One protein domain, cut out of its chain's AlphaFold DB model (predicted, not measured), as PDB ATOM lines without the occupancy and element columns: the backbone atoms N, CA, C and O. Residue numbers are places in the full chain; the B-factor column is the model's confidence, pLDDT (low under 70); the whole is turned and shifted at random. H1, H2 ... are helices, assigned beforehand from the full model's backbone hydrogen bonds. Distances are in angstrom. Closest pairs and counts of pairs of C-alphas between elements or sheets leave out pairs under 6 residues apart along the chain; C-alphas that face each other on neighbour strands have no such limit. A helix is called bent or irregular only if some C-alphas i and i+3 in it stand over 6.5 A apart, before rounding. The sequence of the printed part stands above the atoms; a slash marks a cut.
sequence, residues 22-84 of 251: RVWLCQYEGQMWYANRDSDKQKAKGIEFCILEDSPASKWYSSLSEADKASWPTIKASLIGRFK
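AT A GLANCE: This is residues 22 to 84 of the 251 residues of an uncharacterized protein of Ceraceosorus bombacis (UniProt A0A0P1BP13). The longest helix, H1, runs along one side of a small rounded body whose middle is a V of two helices, H2 and H5, nearest each other at Ala 44 of H2 and Trp 72, the first residue of H5, and spreading from there. H3 lies on the side away from H1, and the short H4 makes a corner with the start of H5; the helices have few close contacts with each other. The printed part has 63 residues, with five named helices in the order H1, H2, H3, H4, H5 and no named strand, and its class is all helix. It is compact, with a radius of gyration of the C-alphas of 11.1 A and spans of 29 by 24 by 20 A.

IN THESE COORDINATES: H1, residues 22 to 34, is 18.4 A from first to last C-alpha and begins with C-alpha 22 at (-2.365, -34.480, 47.142). H2, residues 40 to 50, is 15.5 A long and begins with C-alpha 40 at (7.554, -45.673, 55.115). H2 is irregular, but only just: C-alphas 45 and 48 are 6.6 A apart. H5, residues 72 to 82, is 15.1 A long and ends with C-alpha 82 at (3.787, -37.137, 37.421). H3 holds residues 56 to 62, 10.1 A, and H4 residues 66 to 69, 5.0 A.

HOW THE PARTS SIT: H1 and H2 are close but not clearly touching; their closest C-alphas, of Met 32 and Lys 43, are 6.8 A apart, and they run opposite ways at a steep tilt of 65 degrees. H1 and H5 are also close but not clearly touching, with the closest C-alphas, of Arg 22 and Ile 80, 7.1 A apart; they run opposite ways at a shallow tilt of 20 degrees. H2 and H5 touch, with the closest C-alphas, of Ala 44 and Trp 72, 4.8 A apart, and run the same way at a steep tilt of 47 degrees. H2 and H3 are close but not clearly touching, at 7.8 A between the C-alphas of Glu 48 and Tyr 61, their closest. H3 and H5 are near each other. H2 and H4 are close but not clearly touching, at 6.3 A between their closest C-alphas, of Ala 44 and Lys 69. H4 and H5 only just touch, and only at the corner, with 3 pairs of C-alphas within 8 A, the closest those of Asp 68 and Thr 74 at 5.8 A. H1 is apart from H3 and from H4. In H1, H3 and H5 every O i to N i+4 pair is within hydrogen-bond range; in H2 4 of 7 are, and H4 is too short for such a pair.

THE WHOLE: The two C-alphas farthest apart, of Asn 36 and Asp 54, are 29.5 A apart. The printed part has no cut, and the four links between its helices are tight. The mean pLDDT of the printed part is 85.5, and residue 84 is the one printed residue under 70.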
ATOM      1  N   ARG A  22      -2.800 -34.915  45.802       77.38
ATOM      2  CA  ARG A  22      -2.365 -34.480  47.142       77.38
ATOM      3  C   ARG A  22      -3.421 -34.770  48.196       77.38
ATOM      4  O   ARG A  22      -3.074 -35.227  49.285       77.38
ATOM      5  N   VAL A  23      -4.690 -34.521  47.873       74.19
ATOM      6  CA  VAL A  23      -5.815 -34.872  48.753       74.19
ATOM      7  C   VAL A  23      -5.857 -36.383  48.950       74.19
ATOM      8  O   VAL A  23      -5.947 -36.850  50.086       74.19
ATOM      9  N   TRP A  24      -5.696 -37.138  47.864       83.44
ATOM     10  CA  TRP A  24      -5.617 -38.593  47.911       83.44
ATOM     11  C   TRP A  24      -4.458 -39.089  48.793       83.44
ATOM     12  O   TRP A  24      -4.674 -39.892  49.700       83.44
ATOM     13  N   LEU A  25      -3.246 -38.548  48.607       82.62
ATOM     14  CA  LEU A  25      -2.074 -38.888  49.427       82.62
ATOM     15  C   LEU A  25      -2.318 -38.645  50.919       82.62
ATOM     16  O   LEU A  25      -1.947 -39.478  51.744       82.62
ATOM     17  N   CYS A  26      -2.955 -37.524  51.266       76.50
ATOM     18  CA  CYS A  26      -3.291 -37.192  52.648       76.50
ATOM     19  C   CYS A  26      -4.263 -38.220  53.258       76.50
ATOM     20  O   CYS A  26      -4.071 -38.670  54.388       76.50
ATOM     21  N   GLN A  27      -5.274 -38.646  52.495       77.88
ATOM     22  CA  GLN A  27      -6.221 -39.679  52.926       77.88
ATOM     23  C   GLN A  27      -5.550 -41.048  53.101       77.88
ATOM     24  O   GLN A  27      -5.822 -41.738  54.086       77.88
ATOM     25  N   TYR A  28      -4.660 -41.421  52.177       83.56
ATOM     26  CA  TYR A  28      -3.882 -42.656  52.247       83.56
ATOM     27  C   TYR A  28      -2.966 -42.684  53.478       83.56
ATOM     28  O   TYR A  28      -3.019 -43.624  54.272       83.56
ATOM     29  N   GLU A  29      -2.173 -41.628  53.693       81.56
ATOM     30  CA  GLU A  29      -1.288 -41.519  54.860       81.56
ATOM     31  C   GLU A  29      -2.089 -41.526  56.169       81.56
ATOM     32  O   GLU A  29      -1.719 -42.234  57.105       81.56
ATOM     33  N   GLY A  30      -3.231 -40.831  56.207       70.75
ATOM     34  CA  GLY A  30      -4.145 -40.865  57.347       70.75
ATOM     35  C   GLY A  30      -4.642 -42.277  57.666       70.75
ATOM     36  O   GLY A  30      -4.647 -42.679  58.828       70.75
ATOM     37  N   GLN A  31      -5.006 -43.075  56.662       76.62
ATOM     38  CA  GLN A  31      -5.442 -44.459  56.886       76.62
ATOM     39  C   GLN A  31      -4.322 -45.385  57.330       76.62
ATOM     40  O   GLN A  31      -4.535 -46.208  58.220       76.62
ATOM     41  N   MET A  32      -3.127 -45.235  56.761       79.69
ATOM     42  CA  MET A  32      -1.960 -45.992  57.208       79.69
ATOM     43  C   MET A  32      -1.626 -45.671  58.667       79.69
ATOM     44  O   MET A  32      -1.313 -46.586  59.431       79.69
ATOM     45  N   TRP A  33      -1.794 -44.414  59.081       77.44
ATOM     46  CA  TRP A  33      -1.680 -44.005  60.477       77.44
ATOM     47  C   TRP A  33      -2.738 -44.669  61.372       77.44
ATOM     48  O   TRP A  33      -2.378 -45.360  62.324       77.44
ATOM     49  N   TYR A  34      -4.030 -44.571  61.028       70.50
ATOM     50  CA  TYR A  34      -5.115 -45.203  61.803       70.50
ATOM     51  C   TYR A  34      -5.005 -46.733  61.873       70.50
ATOM     52  O   TYR A  34      -5.442 -47.344  62.848       70.50
ATOM     53  N   ALA A  35      -4.410 -47.364  60.861       74.75
ATOM     54  CA  ALA A  35      -4.180 -48.803  60.820       74.75
ATOM     55  C   ALA A  35      -2.928 -49.254  61.600       74.75
ATOM     56  O   ALA A  35      -2.599 -50.441  61.560       74.75
ATOM     57  N   ASN A  36      -2.217 -48.344  62.283       81.12
ATOM     58  CA  ASN A  36      -0.907 -48.588  62.907       81.12
ATOM     59  C   ASN A  36       0.140 -49.136  61.913       81.12
ATOM     60  O   ASN A  36       0.973 -49.980  62.250       81.12
ATOM     61  N   ARG A  37       0.087 -48.663  60.663       80.06
ATOM     62  CA  ARG A  37       0.978 -49.032  59.550       80.06
ATOM     63  C   ARG A  37       1.722 -47.817  58.985       80.06
ATOM     64  O   ARG A  37       1.966 -47.730  57.786       80.06
ATOM     65  N   ASP A  38       2.073 -46.862  59.842       82.31
ATOM     66  CA  ASP A  38       2.573 -45.540  59.438       82.31
ATOM     67  C   ASP A  38       4.042 -45.515  58.970       82.31
ATOM     68  O   ASP A  38       4.559 -44.473  58.564       82.31
ATOM     69  N   SER A  39       4.746 -46.650  58.999       89.44
ATOM     70  CA  SER A  39       6.137 -46.685  58.539       89.44
ATOM     71  C   SER A  39       6.238 -46.534  57.019       89.44
ATOM     72  O   SER A  39       5.441 -47.098  56.269       89.44
ATOM     73  N   ASP A  40       7.284 -45.853  56.549       88.12
ATOM     74  CA  ASP A  40       7.554 -45.673  55.115       88.12
ATOM     75  C   ASP A  40       7.592 -47.003  54.352       88.12
ATOM     76  O   ASP A  40       7.045 -47.120  53.261       88.12
ATOM     77  N   LYS A  41       8.160 -48.052  54.956       90.12
ATOM     78  CA  LYS A  41       8.189 -49.394  54.355       90.12
ATOM     79  C   LYS A  41       6.790 -49.981  54.167       90.12
ATOM     80  O   LYS A  41       6.540 -50.664  53.177       90.12
ATOM     81  N   GLN A  42       5.887 -49.763  55.121       87.69
ATOM     82  CA  GLN A  42       4.510 -50.246  55.024       87.69
ATOM     83  C   GLN A  42       3.707 -49.419  54.020       87.69
ATOM     84  O   GLN A  42       2.980 -50.002  53.222       87.69
ATOM     85  N   LYS A  43       3.891 -48.094  54.002       88.75
ATOM     86  CA  LYS A  43       3.276 -47.192  53.016       88.75
ATOM     87  C   LYS A  43       3.709 -47.510  51.587       88.75
ATOM     88  O   LYS A  43       2.865 -47.561  50.700       88.75
ATOM     89  N   ALA A  44       4.991 -47.789  51.372       91.12
ATOM     90  CA  ALA A  44       5.521 -48.169  50.066       91.12
ATOM     91  C   ALA A  44       4.935 -49.497  49.552       91.12
ATOM     92  O   ALA A  44       4.609 -49.609  48.378       91.12
ATOM     93  N   LYS A  45       4.729 -50.481  50.438       88.06
ATOM     94  CA  LYS A  45       4.084 -51.759  50.085       88.06
ATOM     95  C   LYS A  45       2.571 -51.652  49.909       88.06
ATOM     96  O   LYS A  45       1.991 -52.400  49.136       88.06
ATOM     97  N   GLY A  46       1.923 -50.778  50.674       86.94
ATOM     98  CA  GLY A  46       0.468 -50.647  50.678       86.94
ATOM     99  C   GLY A  46      -0.086 -49.958  49.435       86.94
ATOM    100  O   GLY A  46      -1.222 -50.231  49.066       86.94
ATOM    101  N   ILE A  47       0.707 -49.099  48.781       88.19
ATOM    102  CA  ILE A  47       0.196 -48.241  47.708       88.19
ATOM    103  C   ILE A  47      -0.302 -49.042  46.505       88.19
ATOM    104  O   ILE A  47      -1.317 -48.668  45.937       88.19
ATOM    105  N   GLU A  48       0.354 -50.154  46.160       87.75
ATOM    106  CA  GLU A  48      -0.020 -51.007  45.025       87.75
ATOM    107  C   GLU A  48      -1.476 -51.485  45.116       87.75
ATOM    108  O   GLU A  48      -2.195 -51.473  44.124       87.75
ATOM    109  N   PHE A  49      -1.951 -51.798  46.326       87.00
ATOM    110  CA  PHE A  49      -3.329 -52.237  46.572       87.00
ATOM    111  C   PHE A  49      -4.375 -51.132  46.423       87.00
ATOM    112  O   PHE A  49      -5.568 -51.420  46.392       87.00
ATOM    113  N   CYS A  50      -3.946 -49.872  46.401       87.31
ATOM    114  CA  CYS A  50      -4.827 -48.722  46.267       87.31
ATOM    115  C   CYS A  50      -4.805 -48.142  44.851       87.31
ATOM    116  O   CYS A  50      -5.373 -47.074  44.641       87.31
ATOM    117  N   ILE A  51      -4.131 -48.788  43.897       89.06
ATOM    118  CA  ILE A  51      -4.074 -48.354  42.501       89.06
ATOM    119  C   ILE A  51      -5.148 -49.094  41.713       89.06
ATOM    120  O   ILE A  51      -5.206 -50.320  41.738       89.06
ATOM    121  N   LEU A  52      -5.978 -48.348  40.982       87.12
ATOM    122  CA  LEU A  52      -6.985 -48.951  40.118       87.12
ATOM    123  C   LEU A  52      -6.302 -49.664  38.940       87.12
ATOM    124  O   LEU A  52      -5.451 -49.073  38.264       87.12
ATOM    125  N   GLU A  53      -6.686 -50.910  38.671       84.94
ATOM    126  CA  GLU A  53      -6.231 -51.655  37.492       84.94
ATOM    127  C   GLU A  53      -6.574 -50.901  36.193       84.94
ATOM    128  O   GLU A  53      -7.527 -50.127  36.136       84.94
ATOM    129  N   ASP A  54      -5.742 -51.061  35.158       85.31
ATOM    130  CA  ASP A  54      -5.865 -50.388  33.850       85.31
ATOM    131  C   ASP A  54      -5.876 -48.845  33.846       85.31
ATOM    132  O   ASP A  54      -6.020 -48.209  32.795       85.31
ATOM    133  N   SER A  55      -5.626 -48.211  34.991       87.38
ATOM    134  CA  SER A  55      -5.600 -46.756  35.119       87.38
ATOM    135  C   SER A  55      -4.257 -46.122  34.700       87.38
ATOM    136  O   SER A  55      -3.210 -46.789  34.666       87.38
ATOM    137  N   PRO A  56      -4.228 -44.805  34.409       87.75
ATOM    138  CA  PRO A  56      -2.984 -44.042  34.282       87.75
ATOM    139  C   PRO A  56      -2.015 -44.236  35.458       87.75
ATOM    140  O   PRO A  56      -0.801 -44.321  35.243       87.75
ATOM    141  N   ALA A  57      -2.539 -44.352  36.681       89.06
ATOM    142  CA  ALA A  57      -1.759 -44.648  37.878       89.06
ATOM    143  C   ALA A  57      -1.103 -46.036  37.831       89.06
ATOM    144  O   ALA A  57       0.081 -46.147  38.141       89.06
ATOM    145  N   SER A  58      -1.804 -47.071  37.358       91.81
ATOM    146  CA  SER A  58      -1.228 -48.416  37.188       91.81
ATOM    147  C   SER A  58      -0.055 -48.425  36.200       91.81
ATOM    148  O   SER A  58       1.025 -48.953  36.495       91.81
ATOM    149  N   LYS A  59      -0.206 -47.735  35.061       90.19
ATOM    150  CA  LYS A  59       0.868 -47.592  34.059       90.19
ATOM    151  C   LYS A  59       2.076 -46.839  34.614       90.19
ATOM    152  O   LYS A  59       3.214 -47.223  34.352       90.19
ATOM    153  N   TRP A  60       1.839 -45.778  35.384       92.94
ATOM    154  CA  TRP A  60       2.910 -45.046  36.063       92.94
ATOM    155  C   TRP A  60       3.633 -45.921  37.087       92.94
ATOM    156  O   TRP A  60       4.859 -45.994  37.048       92.94
ATOM    157  N   TYR A  61       2.906 -46.610  37.962       93.31
ATOM    158  CA  TYR A  61       3.513 -47.410  39.023       93.31
ATOM    159  C   TYR A  61       4.352 -48.559  38.457       93.31
ATOM    160  O   TYR A  61       5.468 -48.804  38.912       93.31
ATOM    161  N   SER A  62       3.868 -49.184  37.381       92.06
ATOM    162  CA  SER A  62       4.602 -50.213  36.637       92.06
ATOM    163  C   SER A  62       5.890 -49.694  35.986       92.06
ATOM    164  O   SER A  62       6.809 -50.474  35.758       92.06
ATOM    165  N   SER A  63       5.981 -48.389  35.699       92.06
ATOM    166  CA  SER A  63       7.178 -47.762  35.115       92.06
ATOM    167  C   SER A  63       8.270 -47.414  36.134       92.06
ATOM    168  O   SER A  63       9.378 -47.058  35.735       92.06
ATOM    169  N   LEU A  64       7.980 -47.504  37.438       92.25
ATOM    170  CA  LEU A  64       8.962 -47.255  38.495       92.25
ATOM    171  C   LEU A  64       9.931 -48.434  38.635       92.25
ATOM    172  O   LEU A  64       9.538 -49.594  38.498       92.25
ATOM    173  N   SER A  65      11.188 -48.143  38.980       94.56
ATOM    174  CA  SER A  65      12.144 -49.193  39.337       94.56
ATOM    175  C   SER A  65      11.792 -49.823  40.691       94.56
ATOM    176  O   SER A  65      11.177 -49.186  41.547       94.56
ATOM    177  N   GLU A  66      12.227 -51.062  40.932       91.94
ATOM    178  CA  GLU A  66      12.020 -51.731  42.229       91.94
ATOM    179  C   GLU A  66      12.668 -50.970  43.399       91.94
ATOM    180  O   GLU A  66      12.142 -50.958  44.513       91.94
ATOM    181  N   ALA A  67      13.782 -50.272  43.142       90.38
ATOM    182  CA  ALA A  67      14.423 -49.408  44.129       90.38
ATOM    183  C   ALA A  67      13.535 -48.208  44.495       90.38
ATOM    184  O   ALA A  67      13.406 -47.871  45.674       90.38
ATOM    185  N   ASP A  68      12.873 -47.603  43.505       90.38
ATOM    186  CA  ASP A  68      11.958 -46.483  43.729       90.38
ATOM    187  C   ASP A  68      10.692 -46.937  44.458       90.38
ATOM    188  O   ASP A  68      10.252 -46.268  45.394       90.38
ATOM    189  N   LYS A  69      10.149 -48.111  44.103       91.25
ATOM    190  CA  LYS A  69       8.976 -48.708  44.766       91.25
ATOM    191  C   LYS A  69       9.225 -49.067  46.234       91.25
ATOM    192  O   LYS A  69       8.282 -49.135  47.015       91.25
ATOM    193  N   ALA A  70      10.475 -49.281  46.639       90.12
ATOM    194  CA  ALA A  70      10.818 -49.563  48.032       90.12
ATOM    195  C   ALA A  70      10.858 -48.304  48.923       90.12
ATOM    196  O   ALA A  70      10.870 -48.422  50.152       90.12
ATOM    197  N   SER A  71      10.882 -47.109  48.326       92.31
ATOM    198  CA  SER A  71      11.063 -45.834  49.021       92.31
ATOM    199  C   SER A  71       9.788 -44.994  48.971       92.31
ATOM    200  O   SER A  71       9.458 -44.389  47.950       92.31
ATOM    201  N   TRP A  72       9.084 -44.900  50.105       92.38
ATOM    202  CA  TRP A  72       7.892 -44.053  50.210       92.38
ATOM    203  C   TRP A  72       8.145 -42.583  49.828       92.38
ATOM    204  O   TRP A  72       7.361 -42.045  49.041       92.38
ATOM    205  N   PRO A  73       9.236 -41.927  50.277       91.56
ATOM    206  CA  PRO A  73       9.550 -40.567  49.839       91.56
ATOM    207  C   PRO A  73       9.698 -40.438  48.317       91.56
ATOM    208  O   PRO A  73       9.206 -39.474  47.729       91.56
ATOM    209  N   THR A  74      10.328 -41.426  47.673       90.69
ATOM    210  CA  THR A  74      10.536 -41.439  46.218       90.69
ATOM    211  C   THR A  74       9.220 -41.626  45.472       90.69
ATOM    212  O   THR A  74       8.931 -40.873  44.539       90.69
ATOM    213  N   ILE A  75       8.380 -42.565  45.921       91.88
ATOM    214  CA  ILE A  75       7.024 -42.770  45.393       91.88
ATOM    215  C   ILE A  75       6.219 -41.475  45.495       91.88
ATOM    216  O   ILE A  75       5.676 -41.015  44.494       91.88
ATOM    217  N   LYS A  76       6.177 -40.855  46.680       89.00
ATOM    218  CA  LYS A  76       5.413 -39.626  46.934       89.00
ATOM    219  C   LYS A  76       5.866 -38.480  46.030       89.00
ATOM    220  O   LYS A  76       5.031 -37.803  45.435       89.00
ATOM    221  N   ALA A  77       7.178 -38.284  45.890       86.12
ATOM    222  CA  ALA A  77       7.735 -37.263  45.008       86.12
ATOM    223  C   ALA A  77       7.397 -37.531  43.530       86.12
ATOM    224  O   ALA A  77       6.947 -36.622  42.830       86.12
ATOM    225  N   SER A  78       7.553 -38.778  43.074       89.00
ATOM    226  CA  SER A  78       7.238 -39.197  41.701       89.00
ATOM    227  C   SER A  78       5.752 -39.029  41.377       89.00
ATOM    228  O   SER A  78       5.402 -38.483  40.334       89.00
ATOM    229  N   LEU A  79       4.874 -39.408  42.305       87.62
ATOM    230  CA  LEU A  79       3.424 -39.296  42.180       87.62
ATOM    231  C   LEU A  79       2.982 -37.827  42.054       87.62
ATOM    232  O   LEU A  79       2.238 -37.483  41.138       87.62
ATOM    233  N   ILE A  80       3.504 -36.945  42.918       82.81
ATOM    234  CA  ILE A  80       3.233 -35.495  42.874       82.81
ATOM    235  C   ILE A  80       3.784 -34.859  41.588       82.81
ATOM    236  O   ILE A  80       3.157 -33.955  41.031       82.81
ATOM    237  N   GLY A  81       4.956 -35.300  41.126       80.00
ATOM    238  CA  GLY A  81       5.579 -34.794  39.904       80.00
ATOM    239  C   GLY A  81       4.865 -35.254  38.632       80.00
ATOM    240  O   GLY A  81       4.699 -34.465  37.703       80.00
ATOM    241  N   ARG A  82       4.422 -36.516  38.590       80.12
ATOM    242  CA  ARG A  82       3.787 -37.137  37.421       80.12
ATOM    243  C   ARG A  82       2.347 -36.687  37.241       80.12
ATOM    244  O   ARG A  82       1.962 -36.292  36.145       80.12
ATOM    245  N   PHE A  83       1.566 -36.745  38.313       75.62
ATOM    246  CA  PHE A  83       0.147 -36.407  38.313       75.62
ATOM    247  C   PHE A  83      -0.052 -35.010  38.881       75.62
ATOM    248  O   PHE A  83      -0.845 -34.799  39.796       75.62
ATOM    249  N   LYS A  84       0.712 -34.047  38.354       61.81
ATOM    250  CA  LYS A  84       0.680 -32.641  38.762       61.81
ATOM    251  C   LYS A  84      -0.644 -31.980  38.338       61.81
ATOM    252  O   LYS A  84      -0.663 -31.026  37.570       61.81
TER     253      LYS A  84